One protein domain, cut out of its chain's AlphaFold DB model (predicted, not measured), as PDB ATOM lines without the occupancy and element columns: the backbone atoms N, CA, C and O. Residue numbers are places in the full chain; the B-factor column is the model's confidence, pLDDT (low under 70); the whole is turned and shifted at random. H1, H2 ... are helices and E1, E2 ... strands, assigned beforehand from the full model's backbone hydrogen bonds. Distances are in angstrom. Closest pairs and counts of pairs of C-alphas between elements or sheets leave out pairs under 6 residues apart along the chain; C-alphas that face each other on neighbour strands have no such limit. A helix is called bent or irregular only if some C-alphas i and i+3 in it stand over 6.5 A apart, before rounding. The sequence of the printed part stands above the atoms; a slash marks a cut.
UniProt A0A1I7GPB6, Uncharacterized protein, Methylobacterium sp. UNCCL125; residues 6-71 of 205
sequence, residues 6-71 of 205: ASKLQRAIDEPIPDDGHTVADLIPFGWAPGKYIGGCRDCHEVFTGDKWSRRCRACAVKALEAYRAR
ATOM      1  N   ALA A   6      15.939  49.686  27.524       71.94
ATOM      2  CA  ALA A   6      15.556  50.469  28.699       71.94
ATOM      3  C   ALA A   6      15.063  49.593  29.865       71.94
ATOM      4  O   ALA A   6      15.470  49.809  31.004       71.94
ATOM      5  N   SER A   7      14.251  48.564  29.595       73.06
ATOM      6  CA  SER A   7      13.815  47.627  30.642       73.06
ATOM      7  C   SER A   7      14.962  46.769  31.187       73.06
ATOM      8  O   SER A   7      15.016  46.536  32.391       73.06
ATOM      9  N   LYS A   8      15.925  46.367  30.340       69.19
ATOM     10  CA  LYS A   8      17.131  45.650  30.793       69.19
ATOM     11  C   LYS A   8      18.012  46.522  31.691       69.19
ATOM     12  O   LYS A   8      18.525  46.045  32.698       69.19
ATOM     13  N   LEU A   9      18.157  47.797  31.331       67.06
ATOM     14  CA  LEU A   9      18.904  48.799  32.091       67.06
ATOM     15  C   LEU A   9      18.297  49.050  33.470       67.06
ATOM     16  O   LEU A   9      19.022  49.032  34.459       67.06
ATOM     17  N   GLN A  10      16.978  49.251  33.538       72.94
ATOM     18  CA  GLN A  10      16.299  49.499  34.806       72.94
ATOM     19  C   GLN A  10      16.419  48.291  35.743       72.94
ATOM     20  O   GLN A  10      16.779  48.458  36.904       72.94
ATOM     21  N   ARG A  11      16.227  47.069  35.220       71.12
ATOM     22  CA  ARG A  11      16.426  45.843  36.004       71.12
ATOM     23  C   ARG A  11      17.842  45.767  36.567       71.12
ATOM     24  O   ARG A  11      17.991  45.580  37.761       71.12
ATOM     25  N   ALA A  12      18.868  45.985  35.744       67.56
ATOM     26  CA  ALA A  12      20.254  45.908  36.199       67.56
ATOM     27  C   ALA A  12      20.605  46.942  37.292       67.56
ATOM     28  O   ALA A  12      21.528  46.713  38.064       67.56
ATOM     29  N   ILE A  13      19.909  48.082  37.358       70.94
ATOM     30  CA  ILE A  13      20.118  49.106  38.397       70.94
ATOM     31  C   ILE A  13      19.418  48.732  39.708       70.94
ATOM     32  O   ILE A  13      19.977  48.965  40.779       70.94
ATOM     33  N   ASP A  14      18.214  48.172  39.614       72.25
ATOM     34  CA  ASP A  14      17.347  47.919  40.769       72.25
ATOM     35  C   ASP A  14      17.537  46.522  41.377       72.25
ATOM     36  O   ASP A  14      17.033  46.251  42.468       72.25
ATOM     37  N   GLU A  15      18.239  45.622  40.685       72.31
ATOM     38  CA  GLU A  15      18.434  44.244  41.128       72.31
ATOM     39  C   GLU A  15      19.362  44.202  42.357       72.31
ATOM     40  O   GLU A  15      20.525  44.619  42.279       72.31
ATOM     41  N   PRO A  16      18.871  43.731  43.518       75.94
ATOM     42  CA  PRO A  16      19.706  43.588  44.697       75.94
ATOM     43  C   PRO A  16      20.807  42.562  44.429       75.94
ATOM     44  O   PRO A  16      20.615  41.596  43.689       75.94
ATOM     45  N   ILE A  17      21.966  42.760  45.060       79.44
ATOM     46  CA  ILE A  17      23.069  41.801  44.972       79.44
ATOM     47  C   ILE A  17      22.567  40.455  45.524       79.44
ATOM     48  O   ILE A  17      22.127  40.424  46.675       79.44
ATOM     49  N   PRO A  18      22.623  39.364  44.737       80.06
ATOM     50  CA  PRO A  18      22.198  38.048  45.197       80.06
ATOM     51  C   PRO A  18      22.993  37.587  46.425       80.06
ATOM     52  O   PRO A  18      24.215  37.738  46.460       80.06
ATOM     53  N   ASP A  19      22.305  36.982  47.395       81.88
ATOM     54  CA  ASP A  19      22.925  36.290  48.531       81.88
ATOM     55  C   ASP A  19      23.281  34.849  48.130       81.88
ATOM     56  O   ASP A  19      22.628  33.877  48.497       81.88
ATOM     57  N   ASP A  20      24.280  34.738  47.255       84.06
ATOM     58  CA  ASP A  20      24.803  33.483  46.696       84.06
ATOM     59  C   ASP A  20      26.013  32.942  47.487       84.06
ATOM     60  O   ASP A  20      26.726  32.057  47.019       84.06
ATOM     61  N   GLY A  21      26.267  33.478  48.688       88.31
ATOM     62  CA  GLY A  21      27.398  33.092  49.537       88.31
ATOM     63  C   GLY A  21      28.762  33.652  49.108       88.31
ATOM     64  O   GLY A  21      29.763  33.344  49.757       88.31
ATOM     65  N   HIS A  22      28.840  34.483  48.059       90.50
ATOM     66  CA  HIS A  22      30.086  35.123  47.624       90.50
ATOM     67  C   HIS A  22      30.172  36.587  48.058       90.50
ATOM     68  O   HIS A  22      29.327  37.424  47.713       90.50
ATOM     69  N   THR A  23      31.250  36.935  48.764       91.31
ATOM     70  CA  THR A  23      31.486  38.317  49.183       91.31
ATOM     71  C   THR A  23      31.959  39.176  48.010       91.31
ATOM     72  O   THR A  23      32.472  38.692  47.003       91.31
ATOM     73  N   VAL A  24      31.827  40.499  48.136       91.25
ATOM     74  CA  VAL A  24      32.398  41.439  47.153       91.25
ATOM     75  C   VAL A  24      33.917  41.268  47.045       91.25
ATOM     76  O   VAL A  24      34.455  41.293  45.941       91.25
ATOM     77  N   ALA A  25      34.595  41.059  48.176       92.06
ATOM     78  CA  ALA A  25      36.041  40.861  48.214       92.06
ATOM     79  C   ALA A  25      36.473  39.628  47.404       92.06
ATOM     80  O   ALA A  25      37.487  39.694  46.712       92.06
ATOM     81  N   ASP A  26      35.671  38.557  47.417       92.75
ATOM     82  CA  ASP A  26      35.938  37.351  46.626       92.75
ATOM     83  C   ASP A  26      35.891  37.607  45.119       92.75
ATOM     84  O   ASP A  26      36.593  36.935  44.373       92.75
ATOM     85  N   LEU A  27      35.062  38.549  44.655       94.81
ATOM     86  CA  LEU A  27      34.760  38.744  43.231       94.81
ATOM     87  C   LEU A  27      35.582  39.851  42.560       94.81
ATOM     88  O   LEU A  27      35.733  39.828  41.334       94.81
ATOM     89  N   ILE A  28      36.168  40.771  43.336       94.69
ATOM     90  CA  ILE A  28      37.039  41.839  42.815       94.69
ATOM     91  C   ILE A  28      38.191  41.272  41.963       94.69
ATOM     92  O   ILE A  28      38.349  41.726  40.823       94.69
ATOM     93  N   PRO A  29      38.957  40.254  42.417       95.31
ATOM     94  CA  PRO A  29      40.027  39.660  41.608       95.31
ATOM     95  C   PRO A  29      39.524  39.039  40.299       95.31
ATOM     96  O   PRO A  29      40.262  38.964  39.317       95.31
ATOM     97  N   PHE A  30      38.251  38.638  40.261       96.06
ATOM     98  CA  PHE A  30      37.604  38.031  39.099       96.06
ATOM     99  C   PHE A  30      36.824  39.043  38.257       96.06
ATOM    100  O   PHE A  30      36.076  38.652  37.361       96.06
ATOM    101  N   GLY A  31      37.063  40.339  38.476       95.31
ATOM    102  CA  GLY A  31      36.668  41.410  37.570       95.31
ATOM    103  C   GLY A  31      35.268  41.967  37.799       95.31
ATOM    104  O   GLY A  31      34.725  42.555  36.861       95.31
ATOM    105  N   TRP A  32      34.700  41.804  38.997       95.81
ATOM    106  CA  TRP A  32      33.432  42.429  39.373       95.81
ATOM    107  C   TRP A  32      33.484  43.053  40.769       95.81
ATOM    108  O   TRP A  32      33.939  42.429  41.725       95.81
ATOM    109  N   ALA A  33      32.933  44.255  40.895       93.94
ATOM    110  CA  ALA A  33      32.580  44.874  42.165       93.94
ATOM    111  C   ALA A  33      31.262  45.660  42.004       93.94
ATOM    112  O   ALA A  33      30.908  46.057  40.888       93.94
ATOM    113  N   PRO A  34      30.508  45.899  43.090       92.50
ATOM    114  CA  PRO A  34      29.248  46.622  43.011       92.50
ATOM    115  C   PRO A  34      29.472  48.102  42.683       92.50
ATOM    116  O   PRO A  34      30.425  48.732  43.143       92.50
ATOM    117  N   GLY A  35      28.550  48.685  41.924       90.00
ATOM    118  CA  GLY A  35      28.583  50.100  41.577       90.00
ATOM    119  C   GLY A  35      27.436  50.488  40.650       90.00
ATOM    120  O   GLY A  35      26.567  49.679  40.343       90.00
ATOM    121  N   LYS A  36      27.420  51.756  40.232       88.00
ATOM    122  CA  LYS A  36      26.340  52.340  39.415       88.00
ATOM    123  C   LYS A  36      26.733  52.553  37.950       88.00
ATOM    124  O   LYS A  36      26.008  53.216  37.214       88.00
ATOM    125  N   TYR A  37      27.893  52.047  37.530       89.69
ATOM    126  CA  TYR A  37      28.348  52.171  36.151       89.69
ATOM    127  C   TYR A  37      27.779  51.030  35.325       89.69
ATOM    128  O   TYR A  37      27.865  49.866  35.707       89.69
ATOM    129  N   ILE A  38      27.196  51.386  34.185       89.69
ATOM    130  CA  ILE A  38      26.677  50.427  33.221       89.69
ATOM    131  C   ILE A  38      27.818  50.014  32.293       89.69
ATOM    132  O   ILE A  38      28.498  50.869  31.721       89.69
ATOM    133  N   GLY A  39      27.999  48.708  32.123       88.62
ATOM    134  CA  GLY A  39      28.989  48.130  31.224       88.62
ATOM    135  C   GLY A  39      28.458  46.895  30.502       88.62
ATOM    136  O   GLY A  39      27.403  46.360  30.838       88.62
ATOM    137  N   GLY A  40      29.203  46.443  29.493       92.19
ATOM    138  CA  GLY A  40      28.992  45.145  28.854       92.19
ATOM    139  C   GLY A  40      29.972  44.120  29.417       92.19
ATOM    140  O   GLY A  40      31.170  44.395  29.509       92.19
ATOM    141  N   CYS A  41      29.477  42.947  29.808       95.25
ATOM    142  CA  CYS A  41      30.330  41.866  30.291       95.25
ATOM    143  C   CYS A  41      31.264  41.386  29.168       95.25
ATOM    144  O   CYS A  41      30.815  41.135  28.053       95.25
ATOM    145  N   ARG A  42      32.562  41.215  29.444       94.88
ATOM    146  CA  ARG A  42      33.505  40.703  28.431       94.88
ATOM    147  C   ARG A  42      33.278  39.241  28.047       94.88
ATOM    148  O   ARG A  42      33.689  38.863  26.959       94.88
ATOM    149  N   ASP A  43      32.631  38.464  28.913       95.69
ATOM    150  CA  ASP A  43      32.452  37.026  28.704       95.69
ATOM    151  C   ASP A  43      31.097  36.706  28.058       95.69
ATOM    152  O   ASP A  43      31.035  35.990  27.067       95.69
ATOM    153  N   CYS A  44      29.996  37.229  28.616       95.94
ATOM    154  CA  CYS A  44      28.645  36.943  28.118       95.94
ATOM    155  C   CYS A  44      28.019  38.081  27.306       95.94
ATOM    156  O   CYS A  44      26.915  37.913  26.800       95.94
ATOM    157  N   HIS A  45      28.679  39.240  27.213       94.00
ATOM    158  CA  HIS A  45      28.199  40.436  26.506       94.00
ATOM    159  C   HIS A  45      26.878  41.039  27.009       94.00
ATOM    160  O   HIS A  45      26.434  42.055  26.475       94.00
ATOM    161  N   GLU A  46      26.289  40.492  28.074       91.25
ATOM    162  CA  GLU A  46      25.123  41.081  28.729       91.25
ATOM    163  C   GLU A  46      25.474  42.407  29.410       91.25
ATOM    164  O   GLU A  46      26.585  42.614  29.921       91.25
ATOM    165  N   VAL A  47      24.491  43.306  29.423       90.31
ATOM    166  CA  VAL A  47      24.574  44.584  30.133       90.31
ATOM    167  C   VAL A  47      24.457  44.322  31.630       90.31
ATOM    168  O   VAL A  47      23.578  43.581  32.067       90.31
ATOM    169  N   PHE A  48      25.327  44.942  32.420       91.00
ATOM    170  CA  PHE A  48      25.319  44.822  33.874       91.00
ATOM    171  C   PHE A  48      25.673  46.155  34.539       91.00
ATOM    172  O   PHE A  48      26.181  47.073  33.888       91.00
ATOM    173  N   THR A  49      25.421  46.248  35.843       90.56
ATOM    174  CA  THR A  49      25.869  47.351  36.699       90.56
ATOM    175  C   THR A  49      27.011  46.898  37.604       90.56
ATOM    176  O   THR A  49      27.028  45.783  38.137       90.56
ATOM    177  N   GLY A  50      28.008  47.760  37.755       91.62
ATOM    178  CA  GLY A  50      29.171  47.492  38.585       91.62
ATOM    179  C   GLY A  50      29.986  48.745  38.850       91.62
ATOM    180  O   GLY A  50      29.578  49.876  38.552       91.62
ATOM    181  N   ASP A  51      31.149  48.555  39.453       93.88
ATOM    182  CA  ASP A  51      32.139  49.614  39.562       93.88
ATOM    183  C   ASP A  51      32.696  49.989  38.169       93.88
ATOM    184  O   ASP A  51      32.584  49.233  37.203       93.88
ATOM    185  N   LYS A  52      33.311  51.172  38.049       92.75
ATOM    186  CA  LYS A  52      33.826  51.707  36.771       92.75
ATOM    187  C   LYS A  52      34.840  50.781  36.073       92.75
ATOM    188  O   LYS A  52      35.007  50.859  34.858       92.75
ATOM    189  N   TRP A  53      35.544  49.956  36.836       92.06
ATOM    190  CA  TRP A  53      36.605  49.051  36.407       92.06
ATOM    191  C   TRP A  53      36.156  47.596  36.292       92.06
ATOM    192  O   TRP A  53      36.952  46.763  35.844       92.06
ATOM    193  N   SER A  54      34.904  47.284  36.639       94.75
ATOM    194  CA  SER A  54      34.333  45.956  36.445       94.75
ATOM    195  C   SER A  54      34.421  45.549  34.971       94.75
ATOM    196  O   SER A  54      34.010  46.272  34.063       94.75
ATOM    197  N   ARG A  55      34.982  44.365  34.722       95.50
ATOM    198  CA  ARG A  55      35.189  43.790  33.380       95.50
ATOM    199  C   ARG A  55      34.170  42.699  33.058       95.50
ATOM    200  O   ARG A  55      34.009  42.335  31.893       95.50
ATOM    201  N   ARG A  56      33.513  42.157  34.082       95.88
ATOM    202  CA  ARG A  56      32.555  41.053  34.004       95.88
ATOM    203  C   ARG A  56      31.312  41.398  34.806       95.88
ATOM    204  O   ARG A  56      31.400  42.144  35.774       95.88
ATOM    205  N   CYS A  57      30.173  40.822  34.435       94.25
ATOM    206  CA  CYS A  57      29.006  40.805  35.312       94.25
ATOM    207  C   CYS A  57      29.250  39.869  36.511       94.25
ATOM    208  O   CYS A  57      30.103  38.980  36.436       94.25
ATOM    209  N   ARG A  58      28.469  40.025  37.593       93.44
ATOM    210  CA  ARG A  58      28.601  39.203  38.811       93.44
ATOM    211  C   ARG A  58      28.582  37.708  38.499       93.44
ATOM    212  O   ARG A  58      29.478  36.994  38.924       93.44
ATOM    213  N   ALA A  59      27.612  37.247  37.706       93.69
ATOM    214  CA  ALA A  59      27.463  35.829  37.370       93.69
ATOM    215  C   ALA A  59      28.698  35.252  36.654       93.69
ATOM    216  O   ALA A  59      29.114  34.131  36.937       93.69
ATOM    217  N   CYS A  60      29.319  36.012  35.747       95.75
ATOM    218  CA  CYS A  60      30.561  35.594  35.095       95.75
ATOM    219  C   CYS A  60      31.764  35.643  36.049       95.75
ATOM    220  O   CYS A  60      32.628  34.775  35.970       95.75
ATOM    221  N   ALA A  61      31.816  36.608  36.973       95.75
ATOM    222  CA  ALA A  61      32.845  36.644  38.011       95.75
ATOM    223  C   ALA A  61      32.726  35.462  38.990       95.75
ATOM    224  O   ALA A  61      33.744  34.859  39.315       95.75
ATOM    225  N   VAL A  62      31.505  35.074  39.384       95.38
ATOM    226  CA  VAL A  62      31.241  33.872  40.197       95.38
ATOM    227  C   VAL A  62      31.706  32.619  39.459       95.38
ATOM    228  O   VAL A  62      32.524  31.881  39.994       95.38
ATOM    229  N   LYS A  63      31.311  32.428  38.193       95.25
ATOM    230  CA  LYS A  63      31.793  31.295  37.379       95.25
ATOM    231  C   LYS A  63      33.318  31.251  37.278       95.25
ATOM    232  O   LYS A  63      33.913  30.180  37.325       95.25
ATOM    233  N   ALA A  64      33.965  32.408  37.132       94.62
ATOM    234  CA  ALA A  64      35.420  32.490  37.083       94.62
ATOM    235  C   ALA A  64      36.073  32.152  38.434       94.62
ATOM    236  O   ALA A  64      37.096  31.472  38.454       94.62
ATOM    237  N   LEU A  65      35.481  32.590  39.548       94.12
ATOM    238  CA  LEU A  65      35.906  32.227  40.898       94.12
ATOM    239  C   LEU A  65      35.745  30.723  41.145       94.12
ATOM    240  O   LEU A  65      36.667  30.087  41.647       94.12
ATOM    241  N   GLU A  66      34.604  30.144  40.781       93.56
ATOM    242  CA  GLU A  66      34.339  28.707  40.902       93.56
ATOM    243  C   GLU A  66      35.316  27.892  40.055       93.56
ATOM    244  O   GLU A  66      35.926  26.958  40.566       93.56
ATOM    245  N   ALA A  67      35.559  28.293  38.803       90.19
ATOM    246  CA  ALA A  67      36.564  27.663  37.950       90.19
ATOM    247  C   ALA A  67      37.978  27.768  38.550       90.19
ATOM    248  O   ALA A  67      38.741  26.805  38.528       90.19
ATOM    249  N   TYR A  68      38.327  28.914  39.145       88.25
ATOM    250  CA  TYR A  68      39.597  29.093  39.851       88.25
ATOM    251  C   TYR A  68      39.698  28.252  41.134       88.25
ATOM    252  O   TYR A  68      40.787  27.819  41.511       88.25
ATOM    253  N   ARG A  69      38.584  28.013  41.828       86.38
ATOM    254  CA  ARG A  69      38.527  27.119  42.995       86.38
ATOM    255  C   ARG A  69      38.601  25.648  42.589       86.38
ATOM    256  O   ARG A  69      39.219  24.879  43.310       86.38
ATOM    257  N   ALA A  70      38.027  25.287  41.443       85.06
ATOM    258  CA  ALA A  70      38.006  23.925  40.916       85.06
ATOM    259  C   ALA A  70      39.305  23.505  40.209       85.06
ATOM    260  O   ALA A  70      39.485  22.321  39.928       85.06
ATOM    261  N   ARG A  71      40.206  24.447  39.891       84.56
ATOM    262  CA  ARG A  71      41.501  24.109  39.287       84.56
ATOM    263  C   ARG A  71      42.298  23.192  40.232       84.56
ATOM    264  O   ARG A  71      42.312  23.471  41.435       84.56
TER     265      ARG A  71
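What this domain is: This is residues 6 to 71 of the 205 residues of an uncharacterized protein of Methylobacterium sp. UNCCL125 (UniProt A0A1I7GPB6). A small two-stranded hairpin, E1 and E2, sits between two helices that reach to opposite ends of an elongated domain: H1 packs over one face of the hairpin, mainly on E2, and H3 runs out to the far end. The short H2 packs crosswise on H3. The printed part has 66 residues with three named helices and two named strands, in the order H1, H2, E1, E2, H3; the sheet E1 - E2 is antiparallel and the class is mixed, helices and strands. The whole is compact, with a radius of gyration of the C-alphas of 11.4 A and spans of 38 by 23 by 18 A.

How they stand to each other: H1, residues 6 to 14, comes closest to E2, residues 47 to 50, at the C-alphas of Ala 12 and Phe 48, 5.7 A apart. H2, residues 24 to 30, and H3, residues 58 to 70, touch, closest at the C-alphas of Phe 30 and Ala 61, 5.1 A apart, and are about perpendicular at 76 degrees. H1 is apart from both H2 and H3. E1, residues 37 to 40, forms an antiparallel hairpin with E2, their directions at 141 degrees; N 37 and O 50 are within hydrogen-bond range at 2.9 A, as are N 48 and O 39 at 3.0 A. Every O i to N i+4 pair is within hydrogen-bond range in H1 and H3. In H2 it is 1 of 3, beside 2 of 4 O i to N i+3 pairs.

Where its parts are: H1 begins at C-alpha 6, (15.556, 50.469, 28.699), and is 12.5 A long. H2 is only just irregular: C-alphas 26 and 29 are 6.9 A apart. H3, 18.1 A long, ends at C-alpha 70, (38.006, 23.925, 40.916).

The domain as a whole: The C-alphas of Ala 6 and Arg 71, the two farthest apart, are 38.5 A apart. The printed part has no cut, and its four links are short. Mean pLDDT of the printed part is 88.3; residues 8, 9 and 12 are under 70.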